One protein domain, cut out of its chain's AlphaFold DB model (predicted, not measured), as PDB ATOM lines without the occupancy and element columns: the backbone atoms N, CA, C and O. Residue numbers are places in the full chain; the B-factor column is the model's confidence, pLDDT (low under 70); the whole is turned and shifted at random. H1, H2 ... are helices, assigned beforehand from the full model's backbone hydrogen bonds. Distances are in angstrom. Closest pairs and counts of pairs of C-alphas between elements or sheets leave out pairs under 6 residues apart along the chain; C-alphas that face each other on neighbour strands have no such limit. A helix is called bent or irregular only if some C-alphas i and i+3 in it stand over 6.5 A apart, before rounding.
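What this domain is: This is residues 187 to 262 and 281 to 334 of the 342 residues of an uncharacterized protein of Gemmatimonadetes bacterium (UniProt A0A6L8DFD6). Nine short helices are stacked in turns along one long axis, with H1 and H2 at one end, H9 at the other and H6 nearest the middle. H5, H7 and H9 run the same way, nearly side by side, while H4, H6 and H8 lie along another side of the stack; H3 crosses H5 at a steep angle. The printed part has 130 residues, with H1 to H9 in chain order and no named strand; the class is all helix, and the helix packing is part aligned, part crossed. It is compact, with a radius of gyration of the C-alphas of 14.9 A and spans of 46 by 33 by 26 A.

Where its parts are: H1, residues 190 to 195, begins at C-alpha 190 (-44.609, 6.980, -46.006) and is 10.9 A long. H2, residues 197 to 204, is 10.9 A; H3, 212 to 225, is 20.6 A; H4, 237 to 242, is 8.6 A; H5, 245 to 256, is 16.6 A. H6, 287 to 294, is 10.4 A; H7, 298 to 310, is 17.5 A; H8, 314 to 319, is 10.5 A. H9, residues 324 to 333, is 14.6 A and ends at C-alpha 333 (-49.499, 35.012, -25.821). Four helices are irregular: C-alphas 191 and 194 in H1 are 7.4 A apart, 213 and 216 in H3 7.2 A, 247 and 250 in H5 7.1 A, and, only just, 300 and 303 in H7 6.55 A.

How they stand to each other: H1 touches residues 221 to 225 of H3, the closest C-alphas being Gly 190 and Thr 225, 6.0 A. H2 touches no helix. H3 touches H4, with C-alphas Leu 222 and Val 237 closest at 5.8 A, and with residues 215 to 220 touches H5, Val 216 and Ala 251 closest at 5.6 A. H4 and H6 touch at a shallow tilt of 10 degrees, Ala 242 and Leu 292 closest at 6.6 A. H6 and H7 form a helical hairpin, as do H7 and H8. H7 touches H9 at a shallow tilt of 17 degrees, the same way, Leu 309 and Phe 333 closest at 7.1 A. Every O i to N i+4 pair is within hydrogen-bond range in H2, H4, H6 and H9, against 8 of 10 in H3, 5 of 8 in H5, 7 of 9 in H7, and 0 of 2 in H1 and H8, whose O i to N i+3 counts are 1 of 3 and 3 of 3.

The domain as a whole: The farthest C-alphas, Ala 197 and Arg 334, are 46.1 A apart. Residues 263 to 280 are not printed; C-alphas 262 and 281 are 9.2 A apart across the cut. The link from H3 to H4 is long. Confidence is under 70 at residues 229 to 234, 259 to 262 and 281 to 284.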
ATOM      1  N   GLY A 187     -42.161  12.955 -50.750       85.00
ATOM      2  CA  GLY A 187     -43.306  13.349 -49.926       85.00
ATOM      3  C   GLY A 187     -44.467  12.346 -49.936       85.00
ATOM      4  O   GLY A 187     -45.454  12.558 -49.238       85.00
ATOM      5  N   SER A 188     -44.405  11.267 -50.725       86.12
ATOM      6  CA  SER A 188     -45.439  10.228 -50.822       86.12
ATOM      7  C   SER A 188     -45.049   8.868 -50.236       86.12
ATOM      8  O   SER A 188     -45.939   8.042 -50.068       86.12
ATOM      9  N   LEU A 189     -43.776   8.655 -49.887       84.88
ATOM     10  CA  LEU A 189     -43.225   7.325 -49.595       84.88
ATOM     11  C   LEU A 189     -43.672   6.701 -48.262       84.88
ATOM     12  O   LEU A 189     -43.538   5.491 -48.100       84.88
ATOM     13  N   GLY A 190     -44.214   7.489 -47.325       83.06
ATOM     14  CA  GLY A 190     -44.609   6.980 -46.006       83.06
ATOM     15  C   GLY A 190     -43.433   6.285 -45.312       83.06
ATOM     16  O   GLY A 190     -42.315   6.778 -45.393       83.06
ATOM     17  N   GLU A 191     -43.668   5.131 -44.688       80.75
ATOM     18  CA  GLU A 191     -42.663   4.356 -43.938       80.75
ATOM     19  C   GLU A 191     -41.519   3.781 -44.798       80.75
ATOM     20  O   GLU A 191     -40.423   3.523 -44.299       80.75
ATOM     21  N   GLU A 192     -41.724   3.595 -46.106       85.25
ATOM     22  CA  GLU A 192     -40.740   2.936 -46.980       85.25
ATOM     23  C   GLU A 192     -39.605   3.863 -47.443       85.25
ATOM     24  O   GLU A 192     -38.693   3.430 -48.151       85.25
ATOM     25  N   TYR A 193     -39.622   5.131 -47.020       88.12
ATOM     26  CA  TYR A 193     -38.679   6.156 -47.469       88.12
ATOM     27  C   TYR A 193     -37.206   5.796 -47.257       88.12
ATOM     28  O   TYR A 193     -36.350   6.197 -48.039       88.12
ATOM     29  N   THR A 194     -36.901   4.998 -46.232       88.06
ATOM     30  CA  THR A 194     -35.528   4.574 -45.913       88.06
ATOM     31  C   THR A 194     -34.888   3.705 -46.994       88.06
ATOM     32  O   THR A 194     -33.663   3.619 -47.059       88.06
ATOM     33  N   ARG A 195     -35.691   3.066 -47.853       88.00
ATOM     34  CA  ARG A 195     -35.216   2.232 -48.970       88.00
ATOM     35  C   ARG A 195     -35.104   3.001 -50.281       88.00
ATOM     36  O   ARG A 195     -34.622   2.451 -51.269       88.00
ATOM     37  N   ASP A 196     -35.571   4.244 -50.311       92.50
ATOM     38  CA  ASP A 196     -35.578   5.040 -51.524       92.50
ATOM     39  C   ASP A 196     -34.169   5.513 -51.894       92.50
ATOM     40  O   ASP A 196     -33.433   6.081 -51.087       92.50
ATOM     41  N   ALA A 197     -33.796   5.302 -53.155       93.38
ATOM     42  CA  ALA A 197     -32.462   5.627 -53.642       93.38
ATOM     43  C   ALA A 197     -32.174   7.140 -53.639       93.38
ATOM     44  O   ALA A 197     -31.014   7.541 -53.510       93.38
ATOM     45  N   ALA A 198     -33.192   7.996 -53.791       94.50
ATOM     46  CA  ALA A 198     -33.010   9.440 -53.684       94.50
ATOM     47  C   ALA A 198     -32.801   9.850 -52.223       94.50
ATOM     48  O   ALA A 198     -31.889  10.631 -51.966       94.50
ATOM     49  N   TYR A 199     -33.556   9.279 -51.277       93.62
ATOM     50  CA  TYR A 199     -33.343   9.506 -49.844       93.62
ATOM     51  C   TYR A 199     -31.948   9.060 -49.386       93.62
ATOM     52  O   TYR A 199     -31.201   9.860 -48.826       93.62
ATOM     53  N   VAL A 200     -31.544   7.823 -49.697       92.50
ATOM     54  CA  VAL A 200     -30.214   7.293 -49.334       92.50
ATOM     55  C   VAL A 200     -29.094   8.165 -49.909       92.50
ATOM     56  O   VAL A 200     -28.159   8.527 -49.200       92.50
ATOM     57  N   SER A 201     -29.223   8.596 -51.167       94.00
ATOM     58  CA  SER A 201     -28.246   9.487 -51.802       94.00
ATOM     59  C   SER A 201     -28.135  10.854 -51.117       94.00
ATOM     60  O   SER A 201     -27.061  11.453 -51.156       94.00
ATOM     61  N   LEU A 202     -29.208  11.365 -50.502       95.25
ATOM     62  CA  LEU A 202     -29.175  12.622 -49.745       95.25
ATOM     63  C   LEU A 202     -28.409  12.477 -48.426       95.25
ATOM     64  O   LEU A 202     -27.737  13.420 -48.016       95.25
ATOM     65  N   LEU A 203     -28.458  11.305 -47.785       92.81
ATOM     66  CA  LEU A 203     -27.694  11.043 -46.562       92.81
ATOM     67  C   LEU A 203     -26.182  11.136 -46.812       92.81
ATOM     68  O   LEU A 203     -25.457  11.706 -45.996       92.81
ATOM     69  N   GLU A 204     -25.730  10.642 -47.965       91.38
ATOM     70  CA  GLU A 204     -24.320  10.623 -48.378       91.38
ATOM     71  C   GLU A 204     -23.798  11.989 -48.861       91.38
ATOM     72  O   GLU A 204     -22.587  12.221 -48.875       91.38
ATOM     73  N   CYS A 205     -24.685  12.910 -49.251       93.19
ATOM     74  CA  CYS A 205     -24.289  14.258 -49.662       93.19
ATOM     75  C   CYS A 205     -23.760  15.044 -48.458       93.19
ATOM     76  O   CYS A 205     -24.400  14.994 -47.412       93.19
ATOM     77  N   PRO A 206     -22.651  15.804 -48.556       91.94
ATOM     78  CA  PRO A 206     -22.230  16.735 -47.505       91.94
ATOM     79  C   PRO A 206     -23.234  17.894 -47.365       91.94
ATOM     80  O   PRO A 206     -23.963  18.199 -48.308       91.94
ATOM     81  N   ALA A 207     -23.291  18.536 -46.190       90.06
ATOM     82  CA  ALA A 207     -24.342  19.508 -45.854       90.06
ATOM     83  C   ALA A 207     -24.376  20.705 -46.824       90.06
ATOM     84  O   ALA A 207     -25.440  21.144 -47.258       90.06
ATOM     85  N   GLU A 208     -23.204  21.176 -47.242       89.94
ATOM     86  CA  GLU A 208     -23.036  22.304 -48.159       89.94
ATOM     87  C   GLU A 208     -23.511  21.983 -49.583       89.94
ATOM     88  O   GLU A 208     -23.849  22.893 -50.335       89.94
ATOM     89  N   ALA A 209     -23.557  20.697 -49.948       93.25
ATOM     90  CA  ALA A 209     -23.987  20.224 -51.263       93.25
ATOM     91  C   ALA A 209     -25.410  19.645 -51.263       93.25
ATOM     92  O   ALA A 209     -25.840  19.096 -52.279       93.25
ATOM     93  N   LEU A 210     -26.138  19.736 -50.143       95.69
ATOM     94  CA  LEU A 210     -27.526  19.290 -50.097       95.69
ATOM     95  C   LEU A 210     -28.394  20.135 -51.052       95.69
ATOM     96  O   LEU A 210     -28.331  21.370 -50.986       95.69
ATOM     97  N   PRO A 211     -29.194  19.498 -51.926       95.62
ATOM     98  CA  PRO A 211     -29.988  20.184 -52.941       95.62
ATOM     99  C   PRO A 211     -31.238  20.837 -52.341       95.62
ATOM    100  O   PRO A 211     -32.037  20.180 -51.669       95.62
ATOM    101  N   ASP A 212     -31.458  22.117 -52.646       94.81
ATOM    102  CA  ASP A 212     -32.670  22.849 -52.240       94.81
ATOM    103  C   ASP A 212     -33.942  22.175 -52.784       94.81
ATOM    104  O   ASP A 212     -34.993  22.189 -52.139       94.81
ATOM    105  N   GLU A 213     -33.823  21.501 -53.934       95.06
ATOM    106  CA  GLU A 213     -34.887  20.771 -54.619       95.06
ATOM    107  C   GLU A 213     -35.548  19.662 -53.787       95.06
ATOM    108  O   GLU A 213     -36.654  19.217 -54.116       95.06
ATOM    109  N   ALA A 214     -34.869  19.186 -52.739       95.62
ATOM    110  CA  ALA A 214     -35.349  18.120 -51.868       95.62
ATOM    111  C   ALA A 214     -36.051  18.637 -50.599       95.62
ATOM    112  O   ALA A 214     -36.775  17.871 -49.964       95.62
ATOM    113  N   MET A 215     -35.896  19.915 -50.227       95.62
ATOM    114  CA  MET A 215     -36.386  20.450 -48.947       95.62
ATOM    115  C   MET A 215     -37.899  20.283 -48.757       95.62
ATOM    116  O   MET A 215     -38.351  19.791 -47.725       95.62
ATOM    117  N   VAL A 216     -38.696  20.689 -49.752       93.06
ATOM    118  CA  VAL A 216     -40.164  20.637 -49.662       93.06
ATOM    119  C   VAL A 216     -40.675  19.186 -49.624       93.06
ATOM    120  O   VAL A 216     -41.469  18.881 -48.732       93.06
ATOM    121  N   PRO A 217     -40.227  18.265 -50.504       94.00
ATOM    122  CA  PRO A 217     -40.592  16.852 -50.394       94.00
ATOM    123  C   PRO A 217     -40.172  16.197 -49.073       94.00
ATOM    124  O   PRO A 217     -40.949  15.423 -48.519       94.00
ATOM    125  N   LEU A 218     -38.991  16.525 -48.537       94.88
ATOM    126  CA  LEU A 218     -38.529  16.010 -47.244       94.88
ATOM    127  C   LEU A 218     -39.389  16.522 -46.082       94.88
ATOM    128  O   LEU A 218     -39.752  15.740 -45.211       94.88
ATOM    129  N   LEU A 219     -39.776  17.801 -46.076       93.31
ATOM    130  CA  LEU A 219     -40.704  18.340 -45.073       93.31
ATOM    131  C   LEU A 219     -42.083  17.672 -45.144       93.31
ATOM    132  O   LEU A 219     -42.699  17.407 -44.116       93.31
ATOM    133  N   GLN A 220     -42.574  17.372 -46.348       89.81
ATOM    134  CA  GLN A 220     -43.828  16.633 -46.516       89.81
ATOM    135  C   GLN A 220     -43.720  15.195 -46.016       89.81
ATOM    136  O   GLN A 220     -44.659  14.697 -45.397       89.81
ATOM    137  N   LEU A 221     -42.593  14.538 -46.292       91.12
ATOM    138  CA  LEU A 221     -42.307  13.206 -45.785       91.12
ATOM    139  C   LEU A 221     -42.263  13.220 -44.253       91.12
ATOM    140  O   LEU A 221     -42.974  12.434 -43.640       91.12
ATOM    141  N   LEU A 222     -41.543  14.176 -43.654       90.94
ATOM    142  CA  LEU A 222     -41.461  14.355 -42.203       90.94
ATOM    143  C   LEU A 222     -42.847  14.430 -41.561       90.94
ATOM    144  O   LEU A 222     -43.123  13.698 -40.621       90.94
ATOM    145  N   ILE A 223     -43.721  15.296 -42.086       87.00
ATOM    146  CA  ILE A 223     -45.082  15.490 -41.557       87.00
ATOM    147  C   ILE A 223     -45.908  14.198 -41.650       87.00
ATOM    148  O   ILE A 223     -46.779  13.966 -40.824       87.00
ATOM    149  N   LYS A 224     -45.666  13.347 -42.653       84.81
ATOM    150  CA  LYS A 224     -46.399  12.081 -42.808       84.81
ATOM    151  C   LYS A 224     -45.883  10.958 -41.925       84.81
ATOM    152  O   LYS A 224     -46.645  10.047 -41.639       84.81
ATOM    153  N   THR A 225     -44.606  10.989 -41.566       85.88
ATOM    154  CA  THR A 225     -43.951   9.920 -40.806       85.88
ATOM    155  C   THR A 225     -43.701  10.306 -39.351       85.88
ATOM    156  O   THR A 225     -42.988   9.594 -38.659       85.88
ATOM    157  N   GLU A 226     -44.204  11.450 -38.876       83.62
ATOM    158  CA  GLU A 226     -43.859  11.961 -37.541       83.62
ATOM    159  C   GLU A 226     -44.427  11.140 -36.381       83.62
ATOM    160  O   GLU A 226     -43.836  11.143 -35.301       83.62
ATOM    161  N   ASP A 227     -45.537  10.442 -36.618       79.69
ATOM    162  CA  ASP A 227     -46.164   9.531 -35.657       79.69
ATOM    163  C   ASP A 227     -45.643   8.089 -35.794       79.69
ATOM    164  O   ASP A 227     -45.979   7.225 -34.982       79.69
ATOM    165  N   GLU A 228     -44.806   7.825 -36.801       77.75
ATOM    166  CA  GLU A 228     -44.277   6.495 -37.081       77.75
ATOM    167  C   GLU A 228     -43.011   6.209 -36.258       77.75
ATOM    168  O   GLU A 228     -42.216   7.115 -35.973       77.75
ATOM    169  N   PRO A 229     -42.780   4.944 -35.859       68.88
ATOM    170  CA  PRO A 229     -41.573   4.572 -35.140       68.88
ATOM    171  C   PRO A 229     -40.328   4.871 -35.982       68.88
ATOM    172  O   PRO A 229     -40.257   4.568 -37.175       68.88
ATOM    173  N   VAL A 230     -39.320   5.450 -35.329       68.50
ATOM    174  CA  VAL A 230     -38.029   5.752 -35.952       68.50
ATOM    175  C   VAL A 230     -37.404   4.456 -36.488       68.50
ATOM    176  O   VAL A 230     -37.287   3.492 -35.728       68.50
ATOM    177  N   PRO A 231     -36.983   4.410 -37.764       66.88
ATOM    178  CA  PRO A 231     -36.303   3.246 -38.319       66.88
ATOM    179  C   PRO A 231     -35.016   2.922 -37.544       66.88
ATOM    180  O   PRO A 231     -34.204   3.811 -37.286       66.88
ATOM    181  N   ASP A 232     -34.807   1.646 -37.208       61.03
ATOM    182  CA  ASP A 232     -33.637   1.196 -36.443       61.03
ATOM    183  C   ASP A 232     -32.310   1.605 -37.114       61.03
ATOM    184  O   ASP A 232     -31.979   1.157 -38.214       61.03
ATOM    185  N   GLY A 233     -31.521   2.428 -36.413       60.19
ATOM    186  CA  GLY A 233     -30.122   2.732 -36.741       60.19
ATOM    187  C   GLY A 233     -29.873   3.641 -37.953       60.19
ATOM    188  O   GLY A 233     -28.717   3.789 -38.347       60.19
ATOM    189  N   GLY A 234     -30.915   4.235 -38.547       66.00
ATOM    190  CA  GLY A 234     -30.805   5.158 -39.684       66.00
ATOM    191  C   GLY A 234     -30.966   6.631 -39.298       66.00
ATOM    192  O   GLY A 234     -31.636   6.947 -38.320       66.00
ATOM    193  N   THR A 235     -30.382   7.535 -40.092       79.56
ATOM    194  CA  THR A 235     -30.614   8.983 -39.968       79.56
ATOM    195  C   THR A 235     -32.061   9.308 -40.313       79.56
ATOM    196  O   THR A 235     -32.540   8.964 -41.402       79.56
ATOM    197  N   THR A 236     -32.755   9.974 -39.397       86.31
ATOM    198  CA  THR A 236     -34.162  10.340 -39.563       86.31
ATOM    199  C   THR A 236     -34.340  11.534 -40.500       86.31
ATOM    200  O   THR A 236     -33.402  12.281 -40.796       86.31
ATOM    201  N   VAL A 237     -35.570  11.739 -40.980       90.81
ATOM    202  CA  VAL A 237     -35.888  12.860 -41.876       90.81
ATOM    203  C   VAL A 237     -35.610  14.207 -41.201       90.81
ATOM    204  O   VAL A 237     -35.100  15.111 -41.857       90.81
ATOM    205  N   ASP A 238     -35.889  14.354 -39.900       88.56
ATOM    206  CA  ASP A 238     -35.575  15.569 -39.138       88.56
ATOM    207  C   ASP A 238     -34.066  15.776 -38.969       88.56
ATOM    208  O   ASP A 238     -33.593  16.896 -39.151       88.56
ATOM    209  N   GLU A 239     -33.284  14.724 -38.727       89.56
ATOM    210  CA  GLU A 239     -31.820  14.830 -38.690       89.56
ATOM    211  C   GLU A 239     -31.239  15.259 -40.044       89.56
ATOM    212  O   GLU A 239     -30.359  16.120 -40.093       89.56
ATOM    213  N   LEU A 240     -31.748  14.715 -41.157       93.44
ATOM    214  CA  LEU A 240     -31.356  15.159 -42.496       93.44
ATOM    215  C   LEU A 240     -31.766  16.618 -42.740       93.44
ATOM    216  O   LEU A 240     -30.969  17.403 -43.250       93.44
ATOM    217  N   LEU A 241     -32.991  16.995 -42.366       94.81
ATOM    218  CA  LEU A 241     -33.506  18.354 -42.538       94.81
ATOM    219  C   LEU A 241     -32.735  19.383 -41.705       94.81
ATOM    220  O   LEU A 241     -32.497  20.490 -42.185       94.81
ATOM    221  N   ALA A 242     -32.281  19.019 -40.504       92.00
ATOM    222  CA  ALA A 242     -31.477  19.889 -39.647       92.00
ATOM    223  C   ALA A 242     -30.161  20.328 -40.313       92.00
ATOM    224  O   ALA A 242     -29.649  21.405 -40.018       92.00
ATOM    225  N   ARG A 243     -29.640  19.545 -41.267       93.94
ATOM    226  CA  ARG A 243     -28.412  19.866 -42.015       93.94
ATOM    227  C   ARG A 243     -28.581  21.024 -43.002       93.94
ATOM    228  O   ARG A 243     -27.574  21.566 -43.447       93.94
ATOM    229  N   TYR A 244     -29.816  21.389 -43.352       93.12
ATOM    230  CA  TYR A 244     -30.093  22.570 -44.175       93.12
ATOM    231  C   TYR A 244     -30.049  23.878 -43.376       93.12
ATOM    232  O   TYR A 244     -29.939  24.937 -43.992       93.12
ATOM    233  N   ASP A 245     -30.132  23.808 -42.045       89.38
ATOM    234  CA  ASP A 245     -30.150  24.968 -41.147       89.38
ATOM    235  C   ASP A 245     -31.165  26.047 -41.600       89.38
ATOM    236  O   ASP A 245     -32.317  25.731 -41.925       89.38
ATOM    237  N   ASP A 246     -30.760  27.315 -41.654       84.75
ATOM    238  CA  ASP A 246     -31.605  28.462 -41.979       84.75
ATOM    239  C   ASP A 246     -32.082  28.501 -43.441       84.75
ATOM    240  O   ASP A 246     -33.127  29.098 -43.723       84.75
ATOM    241  N   ARG A 247     -31.408  27.799 -44.366       90.31
ATOM    242  CA  ARG A 247     -31.854  27.655 -45.768       90.31
ATOM    243  C   ARG A 247     -33.238  27.017 -45.857       90.31
ATOM    244  O   ARG A 247     -33.985  27.286 -46.798       90.31
ATOM    245  N   LEU A 248     -33.610  26.208 -44.863       92.62
ATOM    246  CA  LEU A 248     -34.909  25.547 -44.814       92.62
ATOM    247  C   LEU A 248     -36.061  26.520 -44.504       92.62
ATOM    248  O   LEU A 248     -37.219  26.151 -44.690       92.62
ATOM    249  N   TYR A 249     -35.790  27.762 -44.080       91.75
ATOM    250  CA  TYR A 249     -36.815  28.715 -43.637       91.75
ATOM    251  C   TYR A 249     -37.963  28.882 -44.642       91.75
ATOM    252  O   TYR A 249     -39.128  28.688 -44.292       91.75
ATOM    253  N   ALA A 250     -37.654  29.181 -45.907       91.12
ATOM    254  CA  ALA A 250     -38.679  29.376 -46.934       91.12
ATOM    255  C   ALA A 250     -39.497  28.098 -47.189       91.12
ATOM    256  O   ALA A 250     -40.710  28.167 -47.399       91.12
ATOM    257  N   ALA A 251     -38.854  26.927 -47.129       91.94
ATOM    258  CA  ALA A 251     -39.524  25.638 -47.274       91.94
ATOM    259  C   ALA A 251     -40.422  25.320 -46.069       91.94
ATOM    260  O   ALA A 251     -41.527  24.816 -46.253       91.94
ATOM    261  N   ALA A 252     -39.990  25.647 -44.849       91.81
ATOM    262  CA  ALA A 252     -40.775  25.451 -43.635       91.81
ATOM    263  C   ALA A 252     -41.986  26.384 -43.587       91.81
ATOM    264  O   ALA A 252     -43.082  25.920 -43.286       91.81
ATOM    265  N   VAL A 253     -41.832  27.660 -43.966       89.69
ATOM    266  CA  VAL A 253     -42.970  28.582 -44.116       89.69
ATOM    267  C   VAL A 253     -43.949  28.032 -45.156       89.69
ATOM    268  O   VAL A 253     -45.157  28.002 -44.921       89.69
ATOM    269  N   HIS A 254     -43.438  27.539 -46.289       85.88
ATOM    270  CA  HIS A 254     -44.258  26.893 -47.312       85.88
ATOM    271  C   HIS A 254     -44.991  25.656 -46.776       85.88
ATOM    272  O   HIS A 254     -46.180  25.490 -47.039       85.88
ATOM    273  N   ALA A 255     -44.309  24.801 -46.010       86.75
ATOM    274  CA  ALA A 255     -44.881  23.594 -45.427       86.75
ATOM    275  C   ALA A 255     -45.946  23.918 -44.369       86.75
ATOM    276  O   ALA A 255     -47.039  23.362 -44.445       86.75
ATOM    277  N   MET A 256     -45.678  24.852 -43.448       84.06
ATOM    278  CA  MET A 256     -46.655  25.351 -42.469       84.06
ATOM    279  C   MET A 256     -47.908  25.867 -43.173       84.06
ATOM    280  O   MET A 256     -49.013  25.422 -42.876       84.06
ATOM    281  N   ASN A 257     -47.726  26.716 -44.187       77.94
ATOM    282  CA  ASN A 257     -48.815  27.258 -44.992       77.94
ATOM    283  C   ASN A 257     -49.565  26.201 -45.811       77.94
ATOM    284  O   ASN A 257     -50.574  26.545 -46.414       77.94
ATOM    285  N   ARG A 258     -49.106  24.946 -45.882       74.19
ATOM    286  CA  ARG A 258     -49.756  23.850 -46.624       74.19
ATOM    287  C   ARG A 258     -50.156  22.669 -45.744       74.19
ATOM    288  O   ARG A 258     -50.594  21.654 -46.291       74.19
ATOM    289  N   GLN A 259     -50.019  22.772 -44.420       67.81
ATOM    290  CA  GLN A 259     -50.454  21.700 -43.528       67.81
ATOM    291  C   GLN A 259     -51.939  21.411 -43.745       67.81
ATOM    292  O   GLN A 259     -52.779  22.312 -43.798       67.81
ATOM    293  N   LYS A 260     -52.230  20.127 -43.988       52.22
ATOM    294  CA  LYS A 260     -53.558  19.671 -44.387       52.22
ATOM    295  C   LYS A 260     -54.548  19.797 -43.226       52.22
ATOM    296  O   LYS A 260     -54.155  19.699 -42.064       52.22
ATOM    297  N   PRO A 261     -55.847  19.938 -43.534       45.31
ATOM    298  CA  PRO A 261     -56.894  19.833 -42.532       45.31
ATOM    299  C   PRO A 261     -56.803  18.486 -41.809       45.31
ATOM    300  O   PRO A 261     -56.560  17.456 -42.440       45.31
ATOM    301  N   SER A 262     -57.068  18.493 -40.504       42.56
ATOM    302  CA  SER A 262     -57.421  17.265 -39.789       42.56
ATOM    303  C   SER A 262     -58.609  16.599 -40.497       42.56
ATOM    304  O   SER A 262     -59.492  17.295 -41.008       42.56
ATOM    305  N   ARG A 281     -56.440  26.206 -43.905       55.84
ATOM    306  CA  ARG A 281     -57.139  26.017 -42.633       55.84
ATOM    307  C   ARG A 281     -56.191  25.402 -41.610       55.84
ATOM    308  O   ARG A 281     -55.544  24.419 -41.964       55.84
ATOM    309  N   PRO A 282     -56.112  25.915 -40.370       56.16
ATOM    310  CA  PRO A 282     -55.272  25.298 -39.363       56.16
ATOM    311  C   PRO A 282     -55.813  23.897 -39.061       56.16
ATOM    312  O   PRO A 282     -56.930  23.719 -38.574       56.16
ATOM    313  N   GLY A 283     -55.024  22.894 -39.445       63.00
ATOM    314  CA  GLY A 283     -55.162  21.512 -39.000       63.00
ATOM    315  C   GLY A 283     -54.447  21.294 -37.668       63.00
ATOM    316  O   GLY A 283     -54.115  22.252 -36.967       63.00
ATOM    317  N   ALA A 284     -54.189  20.030 -37.328       69.00
ATOM    318  CA  ALA A 284     -53.189  19.731 -36.311       69.00
ATOM    319  C   ALA A 284     -51.818  20.150 -36.857       69.00
ATOM    320  O   ALA A 284     -51.492  19.854 -38.008       69.00
ATOM    321  N   TYR A 285     -51.052  20.877 -36.051       78.19
ATOM    322  CA  TYR A 285     -49.678  21.198 -36.403       78.19
ATOM    323  C   TYR A 285     -48.807  19.937 -36.328       78.19
ATOM    324  O   TYR A 285     -49.152  19.007 -35.605       78.19
ATOM    325  N   SER A 286     -47.661  19.937 -37.012       85.31
ATOM    326  CA  SER A 286     -46.663  18.854 -36.931       85.31
ATOM    327  C   SER A 286     -45.668  19.079 -35.783       85.31
ATOM    328  O   SER A 286     -44.866  20.020 -35.862       85.31
ATOM    329  N   PRO A 287     -45.658  18.252 -34.717       88.62
ATOM    330  CA  PRO A 287     -44.614  18.269 -33.696       88.62
ATOM    331  C   PRO A 287     -43.192  18.218 -34.253       88.62
ATOM    332  O   PRO A 287     -42.314  18.919 -33.748       88.62
ATOM    333  N   ALA A 288     -42.941  17.406 -35.280       87.62
ATOM    334  CA  ALA A 288     -41.609  17.283 -35.863       87.62
ATOM    335  C   ALA A 288     -41.141  18.589 -36.524       87.62
ATOM    336  O   ALA A 288     -40.001  19.009 -36.328       87.62
ATOM    337  N   LEU A 289     -42.041  19.287 -37.220       90.69
ATOM    338  CA  LEU A 289     -41.737  20.587 -37.812       90.69
ATOM    339  C   LEU A 289     -41.362  21.630 -36.751       90.69
ATOM    340  O   LEU A 289     -40.380  22.348 -36.913       90.69
ATOM    341  N   PHE A 290     -42.101  21.702 -35.643       91.81
ATOM    342  CA  PHE A 290     -41.794  22.665 -34.581       91.81
ATOM    343  C   PHE A 290     -40.552  22.296 -33.763       91.81
ATOM    344  O   PHE A 290     -39.870  23.202 -33.287       91.81
ATOM    345  N   ARG A 291     -40.197  21.005 -33.664       91.31
ATOM    346  CA  ARG A 291     -38.884  20.583 -33.147       91.31
ATOM    347  C   ARG A 291     -37.740  21.130 -33.999       91.31
ATOM    348  O   ARG A 291     -36.794  21.674 -33.439       91.31
ATOM    349  N   LEU A 292     -37.854  21.043 -35.327       92.19
ATOM    350  CA  LEU A 292     -36.867  21.615 -36.251       92.19
ATOM    351  C   LEU A 292     -36.762  23.135 -36.091       92.19
ATOM    352  O   LEU A 292     -35.670  23.662 -35.895       92.19
ATOM    353  N   ILE A 293     -37.899  23.837 -36.109       93.25
ATOM    354  CA  ILE A 293     -37.944  25.302 -35.974       93.25
ATOM    355  C   ILE A 293     -37.354  25.754 -34.628       93.25
ATOM    356  O   ILE A 293     -36.666  26.772 -34.566       93.25
ATOM    357  N   GLY A 294     -37.591  25.003 -33.547       92.19
ATOM    358  CA  GLY A 294     -37.076  25.306 -32.208       92.19
ATOM    359  C   GLY A 294     -35.547  25.323 -32.101       92.19
ATOM    360  O   GLY A 294     -35.016  25.960 -31.189       92.19
ATOM    361  N   ALA A 295     -34.841  24.676 -33.033       90.44
ATOM    362  CA  ALA A 295     -33.379  24.652 -33.083       90.44
ATOM    363  C   ALA A 295     -32.761  25.873 -33.794       90.44
ATOM    364  O   ALA A 295     -31.549  26.077 -33.712       90.44
ATOM    365  N   TRP A 296     -33.561  26.693 -34.483       92.31
ATOM    366  CA  TRP A 296     -33.059  27.804 -35.293       92.31
ATOM    367  C   TRP A 296     -32.754  29.079 -34.497       92.31
ATOM    368  O   TRP A 296     -33.294  29.304 -33.407       92.31
ATOM    369  N   PRO A 297     -31.946  29.994 -35.071       90.75
ATOM    370  CA  PRO A 297     -31.808  31.346 -34.553       90.75
ATOM    371  C   PRO A 297     -33.160  32.059 -34.420       90.75
ATOM    372  O   PRO A 297     -34.067  31.899 -35.241       90.75
ATOM    373  N   ARG A 298     -33.258  32.936 -33.412       93.88
ATOM    374  CA  ARG A 298     -34.461  33.721 -33.089       93.88
ATOM    375  C   ARG A 298     -35.112  34.370 -34.315       93.88
ATOM    376  O   ARG A 298     -36.329  34.316 -34.447       93.88
ATOM    377  N   SER A 299     -34.313  34.992 -35.186       91.94
ATOM    378  CA  SER A 299     -34.791  35.720 -36.370       91.94
ATOM    379  C   SER A 299     -35.623  34.857 -37.319       91.94
ATOM    380  O   SER A 299     -36.501  35.384 -37.995       91.94
ATOM    381  N   SER A 300     -35.364  33.549 -37.339       91.50
ATOM    382  CA  SER A 300     -36.058  32.578 -38.184       91.50
ATOM    383  C   SER A 300     -37.167  31.854 -37.413       91.50
ATOM    384  O   SER A 300     -38.254  31.650 -37.940       91.50
ATOM    385  N   ALA A 301     -36.934  31.497 -36.147       92.81
ATOM    386  CA  ALA A 301     -37.901  30.735 -35.355       92.81
ATOM    387  C   ALA A 301     -39.100  31.573 -34.872       92.81
ATOM    388  O   ALA A 301     -40.250  31.144 -34.979       92.81
ATOM    389  N   GLU A 302     -38.848  32.775 -34.339       94.12
ATOM    390  CA  GLU A 302     -39.869  33.584 -33.658       94.12
ATOM    391  C   GLU A 302     -41.091  33.904 -34.544       94.12
ATOM    392  O   GLU A 302     -42.210  33.732 -34.054       94.12
ATOM    393  N   PRO A 303     -40.946  34.311 -35.826       92.19
ATOM    394  CA  PRO A 303     -42.101  34.602 -36.678       92.19
ATOM    395  C   PRO A 303     -43.017  33.392 -36.898       92.19
ATOM    396  O   PRO A 303     -44.234  33.547 -36.954       92.19
ATOM    397  N   LEU A 304     -42.441  32.187 -36.987       92.12
ATOM    398  CA  LEU A 304     -43.188  30.950 -37.223       92.12
ATOM    399  C   LEU A 304     -43.973  30.530 -35.980       92.12
ATOM    400  O   LEU A 304     -45.166  30.243 -36.072       92.12
ATOM    401  N   PHE A 305     -43.342  30.571 -34.803       93.25
ATOM    402  CA  PHE A 305     -44.042  30.328 -33.541       93.25
ATOM    403  C   PHE A 305     -45.119  31.378 -33.272       93.25
ATOM    404  O   PHE A 305     -46.212  31.029 -32.838       93.25
ATOM    405  N   ARG A 306     -44.850  32.656 -33.563       92.06
ATOM    406  CA  ARG A 306     -45.847  33.719 -33.418       92.06
ATOM    407  C   ARG A 306     -47.083  33.438 -34.268       92.06
ATOM    408  O   ARG A 306     -48.183  33.425 -33.731       92.06
ATOM    409  N   ALA A 307     -46.899  33.146 -35.555       89.44
ATOM    410  CA  ALA A 307     -48.014  32.840 -36.446       89.44
ATOM    411  C   ALA A 307     -48.801  31.600 -36.001       89.44
ATOM    412  O   ALA A 307     -50.029  31.584 -36.073       89.44
ATOM    413  N   ALA A 308     -48.111  30.577 -35.493       89.44
ATOM    414  CA  ALA A 308     -48.739  29.383 -34.937       89.44
ATOM    415  C   ALA A 308     -49.624  29.706 -33.721       89.44
ATOM    416  O   ALA A 308     -50.787  29.302 -33.676       89.44
ATOM    417  N   LEU A 309     -49.103  30.480 -32.764       89.94
ATOM    418  CA  LEU A 309     -49.834  30.901 -31.564       89.94
ATOM    419  C   LEU A 309     -51.022  31.812 -31.901       89.94
ATOM    420  O   LEU A 309     -52.120  31.609 -31.384       89.94
ATOM    421  N   GLU A 310     -50.842  32.760 -32.826       87.81
ATOM    422  CA  GLU A 310     -51.928  33.608 -33.349       87.81
ATOM    423  C   GLU A 310     -53.034  32.793 -34.026       87.81
ATOM    424  O   GLU A 310     -54.177  33.238 -34.084       87.81
ATOM    425  N   SER A 311     -52.717  31.585 -34.490       82.94
ATOM    426  CA  SER A 311     -53.663  30.684 -35.150       82.94
ATOM    427  C   SER A 311     -54.241  29.615 -34.217       82.94
ATOM    428  O   SER A 311     -55.026  28.779 -34.663       82.94
ATOM    429  N   GLY A 312     -53.879  29.633 -32.929       84.50
ATOM    430  CA  GLY A 312     -54.390  28.714 -31.909       84.50
ATOM    431  C   GLY A 312     -53.640  27.386 -31.779       84.50
ATOM    432  O   GLY A 312     -54.121  26.479 -31.102       84.50
ATOM    433  N   TRP A 313     -52.455  27.243 -32.379       87.62
ATOM    434  CA  TRP A 313     -51.591  26.068 -32.205       87.62
ATOM    435  C   TRP A 313     -50.780  26.148 -30.907       87.62
ATOM    436  O   TRP A 313     -49.552  26.123 -30.917       87.62
ATOM    437  N   ASN A 314     -51.457  26.263 -29.769       88.44
ATOM    438  CA  ASN A 314     -50.814  26.578 -28.489       88.44
ATOM    439  C   ASN A 314     -49.842  25.505 -27.989       88.44
ATOM    440  O   ASN A 314     -48.819  25.853 -27.401       88.44
ATOM    441  N   ASP A 315     -50.086  24.226 -28.287       88.50
ATOM    442  CA  ASP A 315     -49.183  23.142 -27.881       88.50
ATOM    443  C   ASP A 315     -47.837  23.181 -28.616       88.50
ATOM    444  O   ASP A 315     -46.904  22.488 -28.210       88.50
ATOM    445  N   CYS A 316     -47.691  23.975 -29.688       90.19
ATOM    446  CA  CYS A 316     -46.385  24.154 -30.321       90.19
ATOM    447  C   CYS A 316     -45.371  24.782 -29.346       90.19
ATOM    448  O   CYS A 316     -44.167  24.564 -29.471       90.19
ATOM    449  N   ALA A 317     -45.847  25.500 -28.323       92.69
ATOM    450  CA  ALA A 317     -45.022  26.203 -27.351       92.69
ATOM    451  C   ALA A 317     -44.120  25.292 -26.504       92.69
ATOM    452  O   ALA A 317     -43.106  25.764 -25.978       92.69
ATOM    453  N   ARG A 318     -44.420  23.991 -26.413       92.69
ATOM    454  CA  ARG A 318     -43.534  22.994 -25.786       92.69
ATOM    455  C   ARG A 318     -42.216  22.782 -26.537       92.69
ATOM    456  O   ARG A 318     -41.275  22.257 -25.958       92.69
ATOM    457  N   PHE A 319     -42.146  23.186 -27.809       93.69
ATOM    458  CA  PHE A 319     -40.944  23.095 -28.648       93.69
ATOM    459  C   PHE A 319     -40.133  24.390 -28.688       93.69
ATOM    460  O   PHE A 319     -39.089  24.446 -29.336       93.69
ATOM    461  N   LEU A 320     -40.599  25.442 -28.013       94.62
ATOM    462  CA  LEU A 320     -39.812  26.656 -27.856       94.62
ATOM    463  C   LEU A 320     -38.555  26.366 -27.013       94.62
ATOM    464  O   LEU A 320     -38.655  25.676 -25.998       94.62
ATOM    465  N   PRO A 321     -37.390  26.927 -27.374       92.44
ATOM    466  CA  PRO A 321     -36.177  26.772 -26.578       92.44
ATOM    467  C   PRO A 321     -36.267  27.546 -25.253       92.44
ATOM    468  O   PRO A 321     -36.987  28.538 -25.153       92.44
ATOM    469  N   GLU A 322     -35.438  27.197 -24.266       89.56
ATOM    470  CA  GLU A 322     -35.359  27.856 -22.939       89.56
ATOM    471  C   GLU A 322     -34.653  29.234 -22.954       89.56
ATOM    472  O   GLU A 322     -33.940  29.644 -22.035       89.56
ATOM    473  N   SER A 323     -34.824  29.980 -24.039       90.81
ATOM    474  CA  SER A 323     -34.194  31.279 -24.270       90.81
ATOM    475  C   SER A 323     -35.042  32.444 -23.734       90.81
ATOM    476  O   SER A 323     -36.229  32.303 -23.444       90.81
ATOM    477  N   GLY A 324     -34.440  33.635 -23.604       93.62
ATOM    478  CA  GLY A 324     -35.162  34.841 -23.167       93.62
ATOM    479  C   GLY A 324     -36.318  35.219 -24.099       93.62
ATOM    480  O   GLY A 324     -37.441  35.387 -23.636       93.62
ATOM    481  N   TRP A 325     -36.074  35.247 -25.414       94.56
ATOM    482  CA  TRP A 325     -37.094  35.626 -26.398       94.56
ATOM    483  C   TRP A 325     -38.286  34.664 -26.420       94.56
ATOM    484  O   TRP A 325     -39.414  35.094 -26.629       94.56
ATOM    485  N   ALA A 326     -38.051  33.372 -26.183       94.62
ATOM    486  CA  ALA A 326     -39.105  32.368 -26.146       94.62
ATOM    487  C   ALA A 326     -40.013  32.546 -24.922       94.62
ATOM    488  O   ALA A 326     -41.234  32.436 -25.037       94.62
ATOM    489  N   ARG A 327     -39.433  32.876 -23.761       94.00
ATOM    490  CA  ARG A 327     -40.198  33.229 -22.556       94.00
ATOM    491  C   ARG A 327     -41.009  34.504 -22.765       94.00
ATOM    492  O   ARG A 327     -42.183  34.526 -22.404       94.00
ATOM    493  N   ASP A 328     -40.411  35.516 -23.390       94.88
ATOM    494  CA  ASP A 328     -41.112  36.754 -23.737       94.88
ATOM    495  C   ASP A 328     -42.285  36.464 -24.683       94.88
ATOM    496  O   ASP A 328     -43.397  36.923 -24.438       94.88
ATOM    497  N   LEU A 329     -42.079  35.626 -25.707       94.56
ATOM    498  CA  LEU A 329     -43.134  35.220 -26.635       94.56
ATOM    499  C   LEU A 329     -44.281  34.500 -25.908       94.56
ATOM    500  O   LEU A 329     -45.435  34.889 -26.072       94.56
ATOM    501  N   LYS A 330     -43.991  33.516 -25.043       93.56
ATOM    502  CA  LYS A 330     -45.025  32.857 -24.221       93.56
ATOM    503  C   LYS A 330     -45.789  33.864 -23.357       93.56
ATOM    504  O   LYS A 330     -47.005  33.756 -23.232       93.56
ATOM    505  N   ALA A 331     -45.106  34.863 -22.798       91.81
ATOM    506  CA  ALA A 331     -45.743  35.906 -21.999       91.81
ATOM    507  C   ALA A 331     -46.670  36.811 -22.830       91.81
ATOM    508  O   ALA A 331     -47.757  37.137 -22.356       91.81
ATOM    509  N   VAL A 332     -46.291  37.168 -24.067       91.19
ATOM    510  CA  VAL A 332     -47.154  37.935 -24.991       91.19
ATOM    511  C   VAL A 332     -48.454  37.184 -25.293       91.19
ATOM    512  O   VAL A 332     -49.520  37.796 -25.362       91.19
ATOM    513  N   PHE A 333     -48.368  35.862 -25.447       91.62
ATOM    514  CA  PHE A 333     -49.499  35.012 -25.821       91.62
ATOM    515  C   PHE A 333     -50.229  34.368 -24.641       91.62
ATOM    516  O   PHE A 333     -51.214  33.673 -24.865       91.62
ATOM    517  N   ARG A 334     -49.818  34.626 -23.393       89.94
ATOM    518  CA  ARG A 334     -50.467  34.081 -22.185       89.94
ATOM    519  C   ARG A 334     -51.977  34.309 -22.185       89.94
ATOM    520  O   ARG A 334     -52.736  33.420 -21.829       89.94
TER     521      ARG A 334